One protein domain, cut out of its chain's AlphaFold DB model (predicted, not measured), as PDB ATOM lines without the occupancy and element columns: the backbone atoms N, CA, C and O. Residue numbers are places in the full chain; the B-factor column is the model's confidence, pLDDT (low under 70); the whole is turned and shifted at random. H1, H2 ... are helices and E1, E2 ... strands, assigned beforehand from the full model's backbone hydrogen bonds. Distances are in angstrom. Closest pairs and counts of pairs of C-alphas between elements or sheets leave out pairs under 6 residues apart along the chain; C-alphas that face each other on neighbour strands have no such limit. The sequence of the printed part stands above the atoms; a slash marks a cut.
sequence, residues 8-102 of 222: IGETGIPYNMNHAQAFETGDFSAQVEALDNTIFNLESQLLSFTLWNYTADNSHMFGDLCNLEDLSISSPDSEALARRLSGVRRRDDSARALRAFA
ATOM      1  N   ILE A   8     214.964 163.418 129.312       97.19
ATOM      2  CA  ILE A   8     215.188 164.856 129.466       97.19
ATOM      3  C   ILE A   8     216.348 165.240 128.548       97.19
ATOM      4  O   ILE A   8     217.491 164.877 128.810       97.19
ATOM      5  N   GLY A   9     216.034 165.929 127.449       97.56
ATOM      6  CA  GLY A   9     216.998 166.206 126.381       97.56
ATOM      7  C   GLY A   9     218.159 167.108 126.798       97.56
ATOM      8  O   GLY A   9     219.238 166.997 126.228       97.56
ATOM      9  N   GLU A  10     217.971 167.973 127.794       97.00
ATOM     10  CA  GLU A  10     219.017 168.883 128.263       97.00
ATOM     11  C   GLU A  10     218.820 169.204 129.743       97.00
ATOM     12  O   GLU A  10     217.704 169.440 130.213       97.00
ATOM     13  N   THR A  11     219.917 169.212 130.492       97.06
ATOM     14  CA  THR A  11     219.978 169.704 131.868       97.06
ATOM     15  C   THR A  11     221.417 170.080 132.212       97.06
ATOM     16  O   THR A  11     222.350 169.580 131.589       97.06
ATOM     17  N   GLY A  12     221.627 170.952 133.191       96.75
ATOM     18  CA  GLY A  12     222.962 171.430 133.532       96.75
ATOM     19  C   GLY A  12     222.923 172.624 134.472       96.75
ATOM     20  O   GLY A  12     221.886 172.933 135.062       96.75
ATOM     21  N   ILE A  13     224.070 173.282 134.611       97.69
ATOM     22  CA  ILE A  13     224.243 174.502 135.400       97.69
ATOM     23  C   ILE A  13     225.215 175.453 134.686       97.69
ATOM     24  O   ILE A  13     226.088 174.983 133.954       97.69
ATOM     25  N   PRO A  14     225.132 176.769 134.934       96.56
ATOM     26  CA  PRO A  14     226.192 177.697 134.558       96.56
ATOM     27  C   PRO A  14     227.421 177.529 135.460       96.56
ATOM     28  O   PRO A  14     227.335 177.637 136.684       96.56
ATOM     29  N   TYR A  15     228.594 177.314 134.862       97.31
ATOM     30  CA  TYR A  15     229.863 177.183 135.585       97.31
ATOM     31  C   TYR A  15     230.455 178.527 136.014       97.31
ATOM     32  O   TYR A  15     231.175 178.575 137.014       97.31
ATOM     33  N   ASN A  16     230.092 179.619 135.339       95.44
ATOM     34  CA  ASN A  16     230.467 180.992 135.693       95.44
ATOM     35  C   ASN A  16     229.610 181.601 136.827       95.44
ATOM     36  O   ASN A  16     229.697 182.803 137.100       95.44
ATOM     37  N   MET A  17     228.803 180.786 137.521       95.44
ATOM     38  CA  MET A  17     228.085 181.188 138.736       95.44
ATOM     39  C   MET A  17     229.030 181.750 139.815       95.44
ATOM     40  O   MET A  17     230.239 181.515 139.792       95.44
ATOM     41  N   ASN A  18     228.477 182.493 140.780       95.94
ATOM     42  CA  ASN A  18     229.243 183.150 141.849       95.94
ATOM     43  C   ASN A  18     230.383 184.032 141.313       95.94
ATOM     44  O   ASN A  18     231.515 183.970 141.791       95.94
ATOM     45  N   HIS A  19     230.079 184.839 140.292       96.00
ATOM     46  CA  HIS A  19     231.037 185.743 139.648       96.00
ATOM     47  C   HIS A  19     232.300 185.032 139.135       96.00
ATOM     48  O   HIS A  19     233.383 185.605 139.183       96.00
ATOM     49  N   ALA A  20     232.168 183.782 138.670       95.75
ATOM     50  CA  ALA A  20     233.267 182.991 138.120       95.75
ATOM     51  C   ALA A  20     234.465 182.774 139.073       95.75
ATOM     52  O   ALA A  20     235.563 182.441 138.629       95.75
ATOM     53  N   GLN A  21     234.272 182.884 140.394       97.00
ATOM     54  CA  GLN A  21     235.351 182.747 141.386       97.00
ATOM     55  C   GLN A  21     236.122 181.412 141.280       97.00
ATOM     56  O   GLN A  21     237.323 181.341 141.565       97.00
ATOM     57  N   ALA A  22     235.452 180.343 140.840       96.69
ATOM     58  CA  ALA A  22     236.063 179.031 140.620       96.69
ATOM     59  C   ALA A  22     237.190 179.056 139.566       96.69
ATOM     60  O   ALA A  22     238.102 178.235 139.624       96.69
ATOM     61  N   PHE A  23     237.170 180.008 138.627       96.62
ATOM     62  CA  PHE A  23     238.140 180.100 137.523       96.62
ATOM     63  C   PHE A  23     239.487 180.670 137.968       96.62
ATOM     64  O   PHE A  23     240.503 180.492 137.301       96.62
ATOM     65  N   GLU A  24     239.521 181.318 139.128       95.56
ATOM     66  CA  GLU A  24     240.757 181.799 139.739       95.56
ATOM     67  C   GLU A  24     241.254 180.834 140.815       95.56
ATOM     68  O   GLU A  24     242.449 180.540 140.908       95.56
ATOM     69  N   THR A  25     240.321 180.335 141.629       95.50
ATOM     70  CA  THR A  25     240.611 179.534 142.824       95.50
ATOM     71  C   THR A  25     240.794 178.046 142.531       95.50
ATOM     72  O   THR A  25     241.477 177.359 143.286       95.50
ATOM     73  N   GLY A  26     240.182 177.537 141.458       94.50
ATOM     74  CA  GLY A  26     240.047 176.104 141.190       94.50
ATOM     75  C   GLY A  26     239.019 175.403 142.086       94.50
ATOM     76  O   GLY A  26     238.866 174.185 141.994       94.50
ATOM     77  N   ASP A  27     238.317 176.141 142.951       95.62
ATOM     78  CA  ASP A  27     237.300 175.592 143.843       95.62
ATOM     79  C   ASP A  27     235.927 175.583 143.160       95.62
ATOM     80  O   ASP A  27     235.211 176.581 143.128       95.62
ATOM     81  N   PHE A  28     235.561 174.422 142.618       96.81
ATOM     82  CA  PHE A  28     234.264 174.180 141.984       96.81
ATOM     83  C   PHE A  28     233.197 173.660 142.964       96.81
ATOM     84  O   PHE A  28     232.210 173.074 142.524       96.81
ATOM     85  N   SER A  29     233.367 173.816 144.284       96.69
ATOM     86  CA  SER A  29     232.435 173.240 145.271       96.69
ATOM     87  C   SER A  29     230.988 173.711 145.074       96.69
ATOM     88  O   SER A  29     230.074 172.894 145.131       96.69
ATOM     89  N   ALA A  30     230.767 174.988 144.744       97.56
ATOM     90  CA  ALA A  30     229.424 175.508 144.480       97.56
ATOM     91  C   ALA A  30     228.783 174.892 143.221       97.56
ATOM     92  O   ALA A  30     227.598 174.567 143.214       97.56
ATOM     93  N   GLN A  31     229.574 174.686 142.166       98.19
ATOM     94  CA  GLN A  31     229.147 174.034 140.928       98.19
ATOM     95  C   GLN A  31     228.873 172.546 141.165       98.19
ATOM     96  O   GLN A  31     227.910 172.001 140.634       98.19
ATOM     97  N   VAL A  32     229.684 171.890 142.003       98.25
ATOM     98  CA  VAL A  32     229.447 170.510 142.441       98.25
ATOM     99  C   VAL A  32     228.110 170.403 143.170       98.25
ATOM    100  O   VAL A  32     227.312 169.545 142.814       98.25
ATOM    101  N   GLU A  33     227.833 171.277 144.139       98.06
ATOM    102  CA  GLU A  33     226.564 171.275 144.880       98.06
ATOM    103  C   GLU A  33     225.356 171.561 143.978       98.06
ATOM    104  O   GLU A  33     224.339 170.869 144.063       98.06
ATOM    105  N   ALA A  34     225.465 172.549 143.086       98.25
ATOM    106  CA  ALA A  34     224.385 172.907 142.174       98.25
ATOM    107  C   ALA A  34     224.068 171.774 141.183       98.25
ATOM    108  O   ALA A  34     222.900 171.427 140.995       98.25
ATOM    109  N   LEU A  35     225.095 171.163 140.581       98.25
ATOM    110  CA  LEU A  35     224.913 170.065 139.636       98.25
ATOM    111  C   LEU A  35     224.444 168.781 140.334       98.25
ATOM    112  O   LEU A  35     223.582 168.085 139.800       98.25
ATOM    113  N   ASP A  36     224.950 168.489 141.536       98.31
ATOM    114  CA  ASP A  36     224.490 167.356 142.344       98.31
ATOM    115  C   ASP A  36     223.002 167.470 142.666       98.31
ATOM    116  O   ASP A  36     222.263 166.514 142.450       98.31
ATOM    117  N   ASN A  37     222.532 168.648 143.086       97.69
ATOM    118  CA  ASN A  37     221.111 168.875 143.326       97.69
ATOM    119  C   ASN A  37     220.263 168.601 142.070       97.69
ATOM    120  O   ASN A  37     219.222 167.949 142.154       97.69
ATOM    121  N   THR A  38     220.706 169.054 140.896       97.62
ATOM    122  CA  THR A  38     220.008 168.787 139.630       97.62
ATOM    123  C   THR A  38     219.957 167.290 139.315       97.62
ATOM    124  O   THR A  38     218.872 166.743 139.098       97.62
ATOM    125  N   ILE A  39     221.102 166.602 139.332       97.88
ATOM    126  CA  ILE A  39     221.183 165.188 138.939       97.88
ATOM    127  C   ILE A  39     220.511 164.279 139.976       97.88
ATOM    128  O   ILE A  39     219.789 163.355 139.604       97.88
ATOM    129  N   PHE A  40     220.669 164.558 141.272       96.81
ATOM    130  CA  PHE A  40     220.024 163.808 142.350       96.81
ATOM    131  C   PHE A  40     218.501 163.798 142.207       96.81
ATOM    132  O   PHE A  40     217.868 162.753 142.370       96.81
ATOM    133  N   ASN A  41     217.906 164.945 141.865       96.31
ATOM    134  CA  ASN A  41     216.466 165.035 141.649       96.31
ATOM    135  C   ASN A  41     216.025 164.195 140.441       96.31
ATOM    136  O   ASN A  41     215.044 163.462 140.555       96.31
ATOM    137  N   LEU A  42     216.767 164.226 139.329       96.19
ATOM    138  CA  LEU A  42     216.479 163.411 138.139       96.19
ATOM    139  C   LEU A  42     216.577 161.906 138.431       96.19
ATOM    140  O   LEU A  42     215.656 161.148 138.119       96.19
ATOM    141  N   GLU A  43     217.651 161.479 139.094       94.38
ATOM    142  CA  GLU A  43     217.860 160.082 139.488       94.38
ATOM    143  C   GLU A  43     216.796 159.576 140.462       94.38
ATOM    144  O   GLU A  43     216.302 158.459 140.310       94.38
ATOM    145  N   SER A  44     216.385 160.405 141.431       91.50
ATOM    146  CA  SER A  44     215.342 160.041 142.399       91.50
ATOM    147  C   SER A  44     213.999 159.705 141.740       91.50
ATOM    148  O   SER A  44     213.191 158.990 142.329       91.50
ATOM    149  N   GLN A  45     213.775 160.213 140.524       94.06
ATOM    150  CA  GLN A  45     212.585 159.974 139.709       94.06
ATOM    151  C   GLN A  45     212.815 158.926 138.608       94.06
ATOM    152  O   GLN A  45     211.934 158.723 137.775       94.06
ATOM    153  N   LEU A  46     213.981 158.264 138.589       95.44
ATOM    154  CA  LEU A  46     214.385 157.299 137.559       95.44
ATOM    155  C   LEU A  46     214.335 157.882 136.133       95.44
ATOM    156  O   LEU A  46     214.051 157.167 135.171       95.44
ATOM    157  N   LEU A  47     214.596 159.185 135.993       95.00
ATOM    158  CA  LEU A  47     214.594 159.858 134.699       95.00
ATOM    159  C   LEU A  47     215.942 159.689 134.003       95.00
ATOM    160  O   LEU A  47     216.995 159.969 134.573       95.00
ATOM    161  N   SER A  48     215.894 159.310 132.729       95.00
ATOM    162  CA  SER A  48     217.038 159.447 131.831       95.00
ATOM    163  C   SER A  48     217.204 160.911 131.437       95.00
ATOM    164  O   SER A  48     216.217 161.608 131.183       95.00
ATOM    165  N   PHE A  49     218.446 161.372 131.330       97.00
ATOM    166  CA  PHE A  49     218.762 162.739 130.931       97.00
ATOM    167  C   PHE A  49     220.080 162.810 130.161       97.00
ATOM    168  O   PHE A  49     220.912 161.904 130.228       97.00
ATOM    169  N   THR A  50     220.277 163.920 129.462       97.50
ATOM    170  CA  THR A  50     221.537 164.295 128.819       97.50
ATOM    171  C   THR A  50     222.039 165.608 129.410       97.50
ATOM    172  O   THR A  50     221.306 166.594 129.479       97.50
ATOM    173  N   LEU A  51     223.290 165.609 129.885       96.62
ATOM    174  CA  LEU A  51     223.931 166.815 130.411       96.62
ATOM    175  C   LEU A  51     224.355 167.729 129.265       96.62
ATOM    176  O   LEU A  51     225.091 167.310 128.371       96.62
ATOM    177  N   TRP A  52     223.918 168.980 129.333       95.56
ATOM    178  CA  TRP A  52     224.371 170.059 128.473       95.56
ATOM    179  C   TRP A  52     225.501 170.813 129.191       95.56
ATOM    180  O   TRP A  52     225.271 171.383 130.253       95.56
ATOM    181  N   ASN A  53     226.733 170.815 128.690       94.44
ATOM    182  CA  ASN A  53     227.224 170.128 127.489       94.44
ATOM    183  C   ASN A  53     228.687 169.687 127.660       94.44
ATOM    184  O   ASN A  53     229.266 169.766 128.741       94.44
ATOM    185  N   TYR A  54     229.284 169.188 126.583       95.56
ATOM    186  CA  TYR A  54     230.729 169.059 126.451       95.56
ATOM    187  C   TYR A  54     231.167 169.875 125.236       95.56
ATOM    188  O   TYR A  54     230.853 169.510 124.102       95.56
ATOM    189  N   THR A  55     231.921 170.943 125.484       95.94
ATOM    190  CA  THR A  55     232.470 171.819 124.445       95.94
ATOM    191  C   THR A  55     233.985 171.856 124.577       95.94
ATOM    192  O   THR A  55     234.525 172.377 125.553       95.94
ATOM    193  N   ALA A  56     234.685 171.275 123.600       94.50
ATOM    194  CA  ALA A  56     236.147 171.188 123.617       94.50
ATOM    195  C   ALA A  56     236.824 172.571 123.547       94.50
ATOM    196  O   ALA A  56     237.869 172.768 124.161       94.50
ATOM    197  N   ASP A  57     236.180 173.525 122.868       94.44
ATOM    198  CA  ASP A  57     236.671 174.893 122.667       94.44
ATOM    199  C   ASP A  57     236.190 175.872 123.759       94.44
ATOM    200  O   ASP A  57     236.266 177.090 123.592       94.44
ATOM    201  N   ASN A  58     235.674 175.359 124.883       97.19
ATOM    202  CA  ASN A  58     235.192 176.191 125.983       97.19
ATOM    203  C   ASN A  58     236.331 177.000 126.615       97.19
ATOM    204  O   ASN A  58     237.365 176.436 126.963       97.19
ATOM    205  N   SER A  59     236.107 178.273 126.931       96.50
ATOM    206  CA  SER A  59     237.068 179.091 127.694       96.50
ATOM    207  C   SER A  59     236.415 179.729 128.913       96.50
ATOM    208  O   SER A  59     235.209 179.956 128.931       96.50
ATOM    209  N   HIS A  60     237.204 180.072 129.930       95.94
ATOM    210  CA  HIS A  60     236.714 180.835 131.085       95.94
ATOM    211  C   HIS A  60     236.206 182.228 130.686       95.94
ATOM    212  O   HIS A  60     235.363 182.792 131.377       95.94
ATOM    213  N   MET A  61     236.707 182.782 129.575       95.00
ATOM    214  CA  MET A  61     236.343 184.120 129.098       95.00
ATOM    215  C   MET A  61     235.054 184.139 128.270       95.00
ATOM    216  O   MET A  61     234.242 185.047 128.435       95.00
ATOM    217  N   PHE A  62     234.877 183.174 127.366       94.75
ATOM    218  CA  PHE A  62     233.779 183.175 126.389       94.75
ATOM    219  C   PHE A  62     232.775 182.034 126.585       94.75
ATOM    220  O   PHE A  62     231.829 181.921 125.806       94.75
ATOM    221  N   GLY A  63     232.981 181.203 127.610       95.44
ATOM    222  CA  GLY A  63     232.139 180.056 127.907       95.44
ATOM    223  C   GLY A  63     232.172 179.021 126.789       95.44
ATOM    224  O   GLY A  63     233.237 178.760 126.218       95.44
ATOM    225  N   ASP A  64     231.015 178.458 126.459       93.25
ATOM    226  CA  ASP A  64     230.847 177.418 125.440       93.25
ATOM    227  C   ASP A  64     230.599 177.977 124.026       93.25
ATOM    228  O   ASP A  64     230.215 177.239 123.117       93.25
ATOM    229  N   LEU A  65     230.881 179.270 123.829       92.69
ATOM    230  CA  LEU A  65     230.741 180.011 122.571       92.69
ATOM    231  C   LEU A  65     229.288 180.173 122.092       92.69
ATOM    232  O   LEU A  65     229.062 180.663 120.981       92.69
ATOM    233  N   CYS A  66     228.301 179.841 122.928       89.44
ATOM    234  CA  CYS A  66     226.891 180.093 122.664       89.44
ATOM    235  C   CYS A  66     226.380 181.222 123.564       89.44
ATOM    236  O   CYS A  66     226.198 181.037 124.756       89.44
ATOM    237  N   ASN A  67     226.156 182.424 123.020       89.44
ATOM    238  CA  ASN A  67     225.590 183.564 123.768       89.44
ATOM    239  C   ASN A  67     226.303 183.912 125.097       89.44
ATOM    240  O   ASN A  67     225.683 184.492 125.987       89.44
ATOM    241  N   LEU A  68     227.603 183.603 125.217       88.25
ATOM    242  CA  LEU A  68     228.391 183.737 126.455       88.25
ATOM    243  C   LEU A  68     227.887 182.864 127.621       88.25
ATOM    244  O   LEU A  68     228.243 183.105 128.777       88.25
ATOM    245  N   GLU A  69     227.066 181.858 127.329       92.38
ATOM    246  CA  GLU A  69     226.741 180.800 128.272       92.38
ATOM    247  C   GLU A  69     227.990 179.969 128.562       92.38
ATOM    248  O   GLU A  69     228.905 179.861 127.750       92.38
ATOM    249  N   ASP A  70     228.055 179.406 129.765       95.94
ATOM    250  CA  ASP A  70     229.187 178.594 130.188       95.94
ATOM    251  C   ASP A  70     228.690 177.306 130.842       95.94
ATOM    252  O   ASP A  70     228.686 177.175 132.068       95.94
ATOM    253  N   LEU A  71     228.204 176.376 130.016       96.56
ATOM    254  CA  LEU A  71     227.526 175.151 130.461       96.56
ATOM    255  C   LEU A  71     228.397 173.888 130.336       96.56
ATOM    256  O   LEU A  71     228.015 172.819 130.813       96.56
ATOM    257  N   SER A  72     229.589 173.984 129.739       97.12
ATOM    258  CA  SER A  72     230.423 172.805 129.472       97.12
ATOM    259  C   SER A  72     230.926 172.119 130.742       97.12
ATOM    260  O   SER A  72     231.461 172.741 131.651       97.12
ATOM    261  N   ILE A  73     230.874 170.798 130.815       97.00
ATOM    262  CA  ILE A  73     231.478 170.052 131.927       97.00
ATOM    263  C   ILE A  73     233.014 170.065 131.891       97.00
ATOM    264  O   ILE A  73     233.651 169.511 132.782       97.00
ATOM    265  N   SER A  74     233.633 170.651 130.862       97.12
ATOM    266  CA  SER A  74     235.083 170.657 130.671       97.12
ATOM    267  C   SER A  74     235.580 171.978 130.086       97.12
ATOM    268  O   SER A  74     234.896 172.592 129.269       97.12
ATOM    269  N   SER A  75     236.791 172.395 130.461       97.31
ATOM    270  CA  SER A  75     237.493 173.511 129.818       97.31
ATOM    271  C   SER A  75     239.018 173.321 129.857       97.31
ATOM    272  O   SER A  75     239.553 172.960 130.911       97.31
ATOM    273  N   PRO A  76     239.741 173.607 128.754       97.00
ATOM    274  CA  PRO A  76     241.202 173.683 128.748       97.00
ATOM    275  C   PRO A  76     241.772 174.684 129.762       97.00
ATOM    276  O   PRO A  76     242.828 174.430 130.340       97.00
ATOM    277  N   ASP A  77     241.068 175.784 130.041       97.62
ATOM    278  CA  ASP A  77     241.508 176.774 131.031       97.62
ATOM    279  C   ASP A  77     241.447 176.200 132.456       97.62
ATOM    280  O   ASP A  77     242.358 176.411 133.261       97.62
ATOM    281  N   SER A  78     240.422 175.391 132.754       96.62
ATOM    282  CA  SER A  78     240.344 174.642 134.016       96.62
ATOM    283  C   SER A  78     241.481 173.628 134.137       96.62
ATOM    284  O   SER A  78     242.092 173.527 135.201       96.62
ATOM    285  N   GLU A  79     241.828 172.938 133.044       96.56
ATOM    286  CA  GLU A  79     242.974 172.024 133.016       96.56
ATOM    287  C   GLU A  79     244.288 172.763 133.300       96.56
ATOM    288  O   GLU A  79     245.093 172.331 134.132       96.56
ATOM    289  N   ALA A  80     244.511 173.898 132.632       96.81
ATOM    290  CA  ALA A  80     245.694 174.727 132.827       96.81
ATOM    291  C   ALA A  80     245.798 175.232 134.275       96.81
ATOM    292  O   ALA A  80     246.879 175.185 134.873       96.81
ATOM    293  N   LEU A  81     244.678 175.657 134.866       95.81
ATOM    294  CA  LEU A  81     244.609 176.083 136.260       95.81
ATOM    295  C   LEU A  81     244.921 174.935 137.229       95.81
ATOM    296  O   LEU A  81     245.778 175.093 138.099       95.81
ATOM    297  N   ALA A  82     244.280 173.774 137.070       94.88
ATOM    298  CA  ALA A  82     244.496 172.606 137.923       94.88
ATOM    299  C   ALA A  82     245.963 172.147 137.898       94.88
ATOM    300  O   ALA A  82     246.563 171.866 138.946       94.88
ATOM    301  N   ARG A  83     246.582 172.157 136.713       94.94
ATOM    302  CA  ARG A  83     248.014 171.885 136.541       94.94
ATOM    303  C   ARG A  83     248.886 172.931 137.227       94.94
ATOM    304  O   ARG A  83     249.840 172.557 137.902       94.94
ATOM    305  N   ARG A  84     248.565 174.225 137.100       94.75
ATOM    306  CA  ARG A  84     249.302 175.312 137.771       94.75
ATOM    307  C   ARG A  84     249.259 175.170 139.292       94.75
ATOM    308  O   ARG A  84     250.276 175.369 139.943       94.75
ATOM    309  N   LEU A  85     248.094 174.835 139.847       93.12
ATOM    310  CA  LEU A  85     247.887 174.720 141.293       93.12
ATOM    311  C   LEU A  85     248.519 173.455 141.884       93.12
ATOM    312  O   LEU A  85     249.027 173.491 143.001       93.12
ATOM    313  N   SER A  86     248.483 172.335 141.159       93.31
ATOM    314  CA  SER A  86     248.944 171.043 141.685       93.31
ATOM    315  C   SER A  86     250.345 170.623 141.237       93.31
ATOM    316  O   SER A  86     250.929 169.733 141.851       93.31
ATOM    317  N   GLY A  87     250.881 171.219 140.167       93.06
ATOM    318  CA  GLY A  87     252.170 170.855 139.570       93.06
ATOM    319  C   GLY A  87     252.182 169.500 138.849       93.06
ATOM    320  O   GLY A  87     253.224 169.085 138.346       93.06
ATOM    321  N   VAL A  88     251.045 168.801 138.783       91.75
ATOM    322  CA  VAL A  88     250.916 167.465 138.193       91.75
ATOM    323  C   VAL A  88     249.759 167.472 137.206       91.75
ATOM    324  O   VAL A  88     248.711 168.043 137.486       91.75
ATOM    325  N   ARG A  89     249.939 166.811 136.060       90.88
ATOM    326  CA  ARG A  89     248.844 166.547 135.123       90.88
ATOM    327  C   ARG A  89     248.077 165.304 135.559       90.88
ATOM    328  O   ARG A  89     248.671 164.231 135.677       90.88
ATOM    329  N   ARG A  90     246.762 165.423 135.700       90.69
ATOM    330  CA  ARG A  90     245.826 164.310 135.874       90.69
ATOM    331  C   ARG A  90     244.889 164.220 134.675       90.69
ATOM    332  O   ARG A  90     244.724 165.170 133.915       90.69
ATOM    333  N   ARG A  91     244.288 163.044 134.509       89.88
ATOM    334  CA  ARG A  91     243.343 162.750 133.425       89.88
ATOM    335  C   ARG A  91     242.150 163.707 133.428       89.88
ATOM    336  O   ARG A  91     241.774 164.197 132.374       89.88
ATOM    337  N   ASP A  92     241.598 163.965 134.610       92.56
ATOM    338  CA  ASP A  92     240.327 164.673 134.769       92.56
ATOM    339  C   ASP A  92     240.512 166.163 135.123       92.56
ATOM    340  O   ASP A  92     239.576 166.807 135.583       92.56
ATOM    341  N   ASP A  93     241.711 166.726 134.924       94.62
ATOM    342  CA  ASP A  93     242.024 168.121 135.281       94.62
ATOM    343  C   ASP A  93     241.169 169.145 134.509       94.62
ATOM    344  O   ASP A  93     240.949 170.251 134.996       94.62
ATOM    345  N   SER A  94     240.672 168.797 133.316       95.75
ATOM    346  CA  SER A  94     239.782 169.670 132.540       95.75
ATOM    347  C   SER A  94     238.346 169.684 133.062       95.75
ATOM    348  O   SER A  94     237.592 170.604 132.739       95.75
ATOM    349  N   ALA A  95     237.952 168.674 133.847       96.06
ATOM    350  CA  ALA A  95     236.582 168.482 134.286       96.06
ATOM    351  C   ALA A  95     236.175 169.527 135.328       96.06
ATOM    352  O   ALA A  95     236.832 169.736 136.349       96.06
ATOM    353  N   ARG A  96     235.021 170.142 135.099       96.44
ATOM    354  CA  ARG A  96     234.386 171.098 135.994       96.44
ATOM    355  C   ARG A  96     233.290 170.357 136.746       96.44
ATOM    356  O   ARG A  96     232.398 169.791 136.135       96.44
ATOM    357  N   ALA A  97     233.393 170.302 138.071       95.81
ATOM    358  CA  ALA A  97     232.477 169.537 138.922       95.81
ATOM    359  C   ALA A  97     232.416 168.013 138.640       95.81
ATOM    360  O   ALA A  97     231.357 167.403 138.765       95.81
ATOM    361  N   LEU A  98     233.561 167.370 138.348       95.69
ATOM    362  CA  LEU A  98     233.674 165.918 138.091       95.69
ATOM    363  C   LEU A  98     232.856 165.049 139.057       95.69
ATOM    364  O   LEU A  98     232.122 164.163 138.631       95.69
ATOM    365  N   ARG A  99     232.964 165.323 140.364       94.56
ATOM    366  CA  ARG A  99     232.281 164.550 141.414       94.56
ATOM    367  C   ARG A  99     230.754 164.636 141.340       94.56
ATOM    368  O   ARG A  99     230.089 163.770 141.889       94.56
ATOM    369  N   ALA A 100     230.195 165.668 140.716       96.06
ATOM    370  CA  ALA A 100     228.753 165.796 140.578       96.06
ATOM    371  C   ALA A 100     228.212 164.961 139.415       96.06
ATOM    372  O   ALA A 100     227.153 164.370 139.570       96.06
ATOM    373  N   PHE A 101     228.916 164.868 138.279       95.56
ATOM    374  CA  PHE A 101     228.410 164.141 137.104       95.56
ATOM    375  C   PHE A 101     228.959 162.715 136.946       95.56
ATOM    376  O   PHE A 101     228.285 161.864 136.369       95.56
ATOM    377  N   ALA A 102     230.160 162.413 137.449       95.62
ATOM    378  CA  ALA A 102     230.755 161.078 137.366       95.62
ATOM    379  C   ALA A 102     230.219 160.176 138.486       95.62
ATOM    380  O   ALA A 102     230.941 159.828 139.415       95.62
TER     381      ALA A 102
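AT A GLANCE: This is residues 8 to 102 of the 222 residues of the protein "Glyco_hydro_5_C domain-containing protein" of Phytophthora fragariae (UniProt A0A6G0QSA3). At one end the longest helix, H2, runs beside a small ribbon of two parallel strands, E1 and E2; H4 packs on H2, while H1 and H3 stand at the other end. A long loop, residues 52 to 75, leads from the ribbon to H3. The printed part has 95 residues, ordered E1 H1 H2 E2 H3 H4; it is mostly helix, with under half of the residues in named elements. It is compact, radius of gyration of the C-alphas 13.1 A, spanning 41 by 28 by 23 A.

IN THESE COORDINATES: E1, residues 8 to 11, begins at C-alpha 8 (215.188, 164.856, 129.466). H1 is residues 22 to 25, H2 29 to 44 (21.8 A), E2 48 to 51, H3 76 to 86 (15.3 A), and H4 98 to 101, ending at C-alpha 101 (228.410, 164.141, 137.104).

HOW THE PARTS SIT: E1 and E2 are parallel at 39 degrees, with N 8 and O 48 within hydrogen-bond range at 2.9 A. E1, H1, H2 and E2 form a strand-helix-strand unit, two parallel neighbour strands with helices between, its crossover right-handed. H2, with residues 32 to 39 alone, touches H4; the closest C-alphas, of Asp 36 and Ala 100, are 4.9 A apart. H1 and H3 only just touch, with 3 pairs of C-alphas within 8 A, the closest those of Phe 23 and Ser 78, 6.9 A. H2 and H3 are apart. Every O i to N i+4 pair is within hydrogen-bond range in H2 and H3; H1 and H4 are too short for one.

THE WHOLE: The C-alphas farthest apart, of Gln 45 and Gly 87, are 41.1 A apart. The printed part has no cut; the links E2 to H3 and H3 to H4 are long. No printed residue is under 70 in pLDDT.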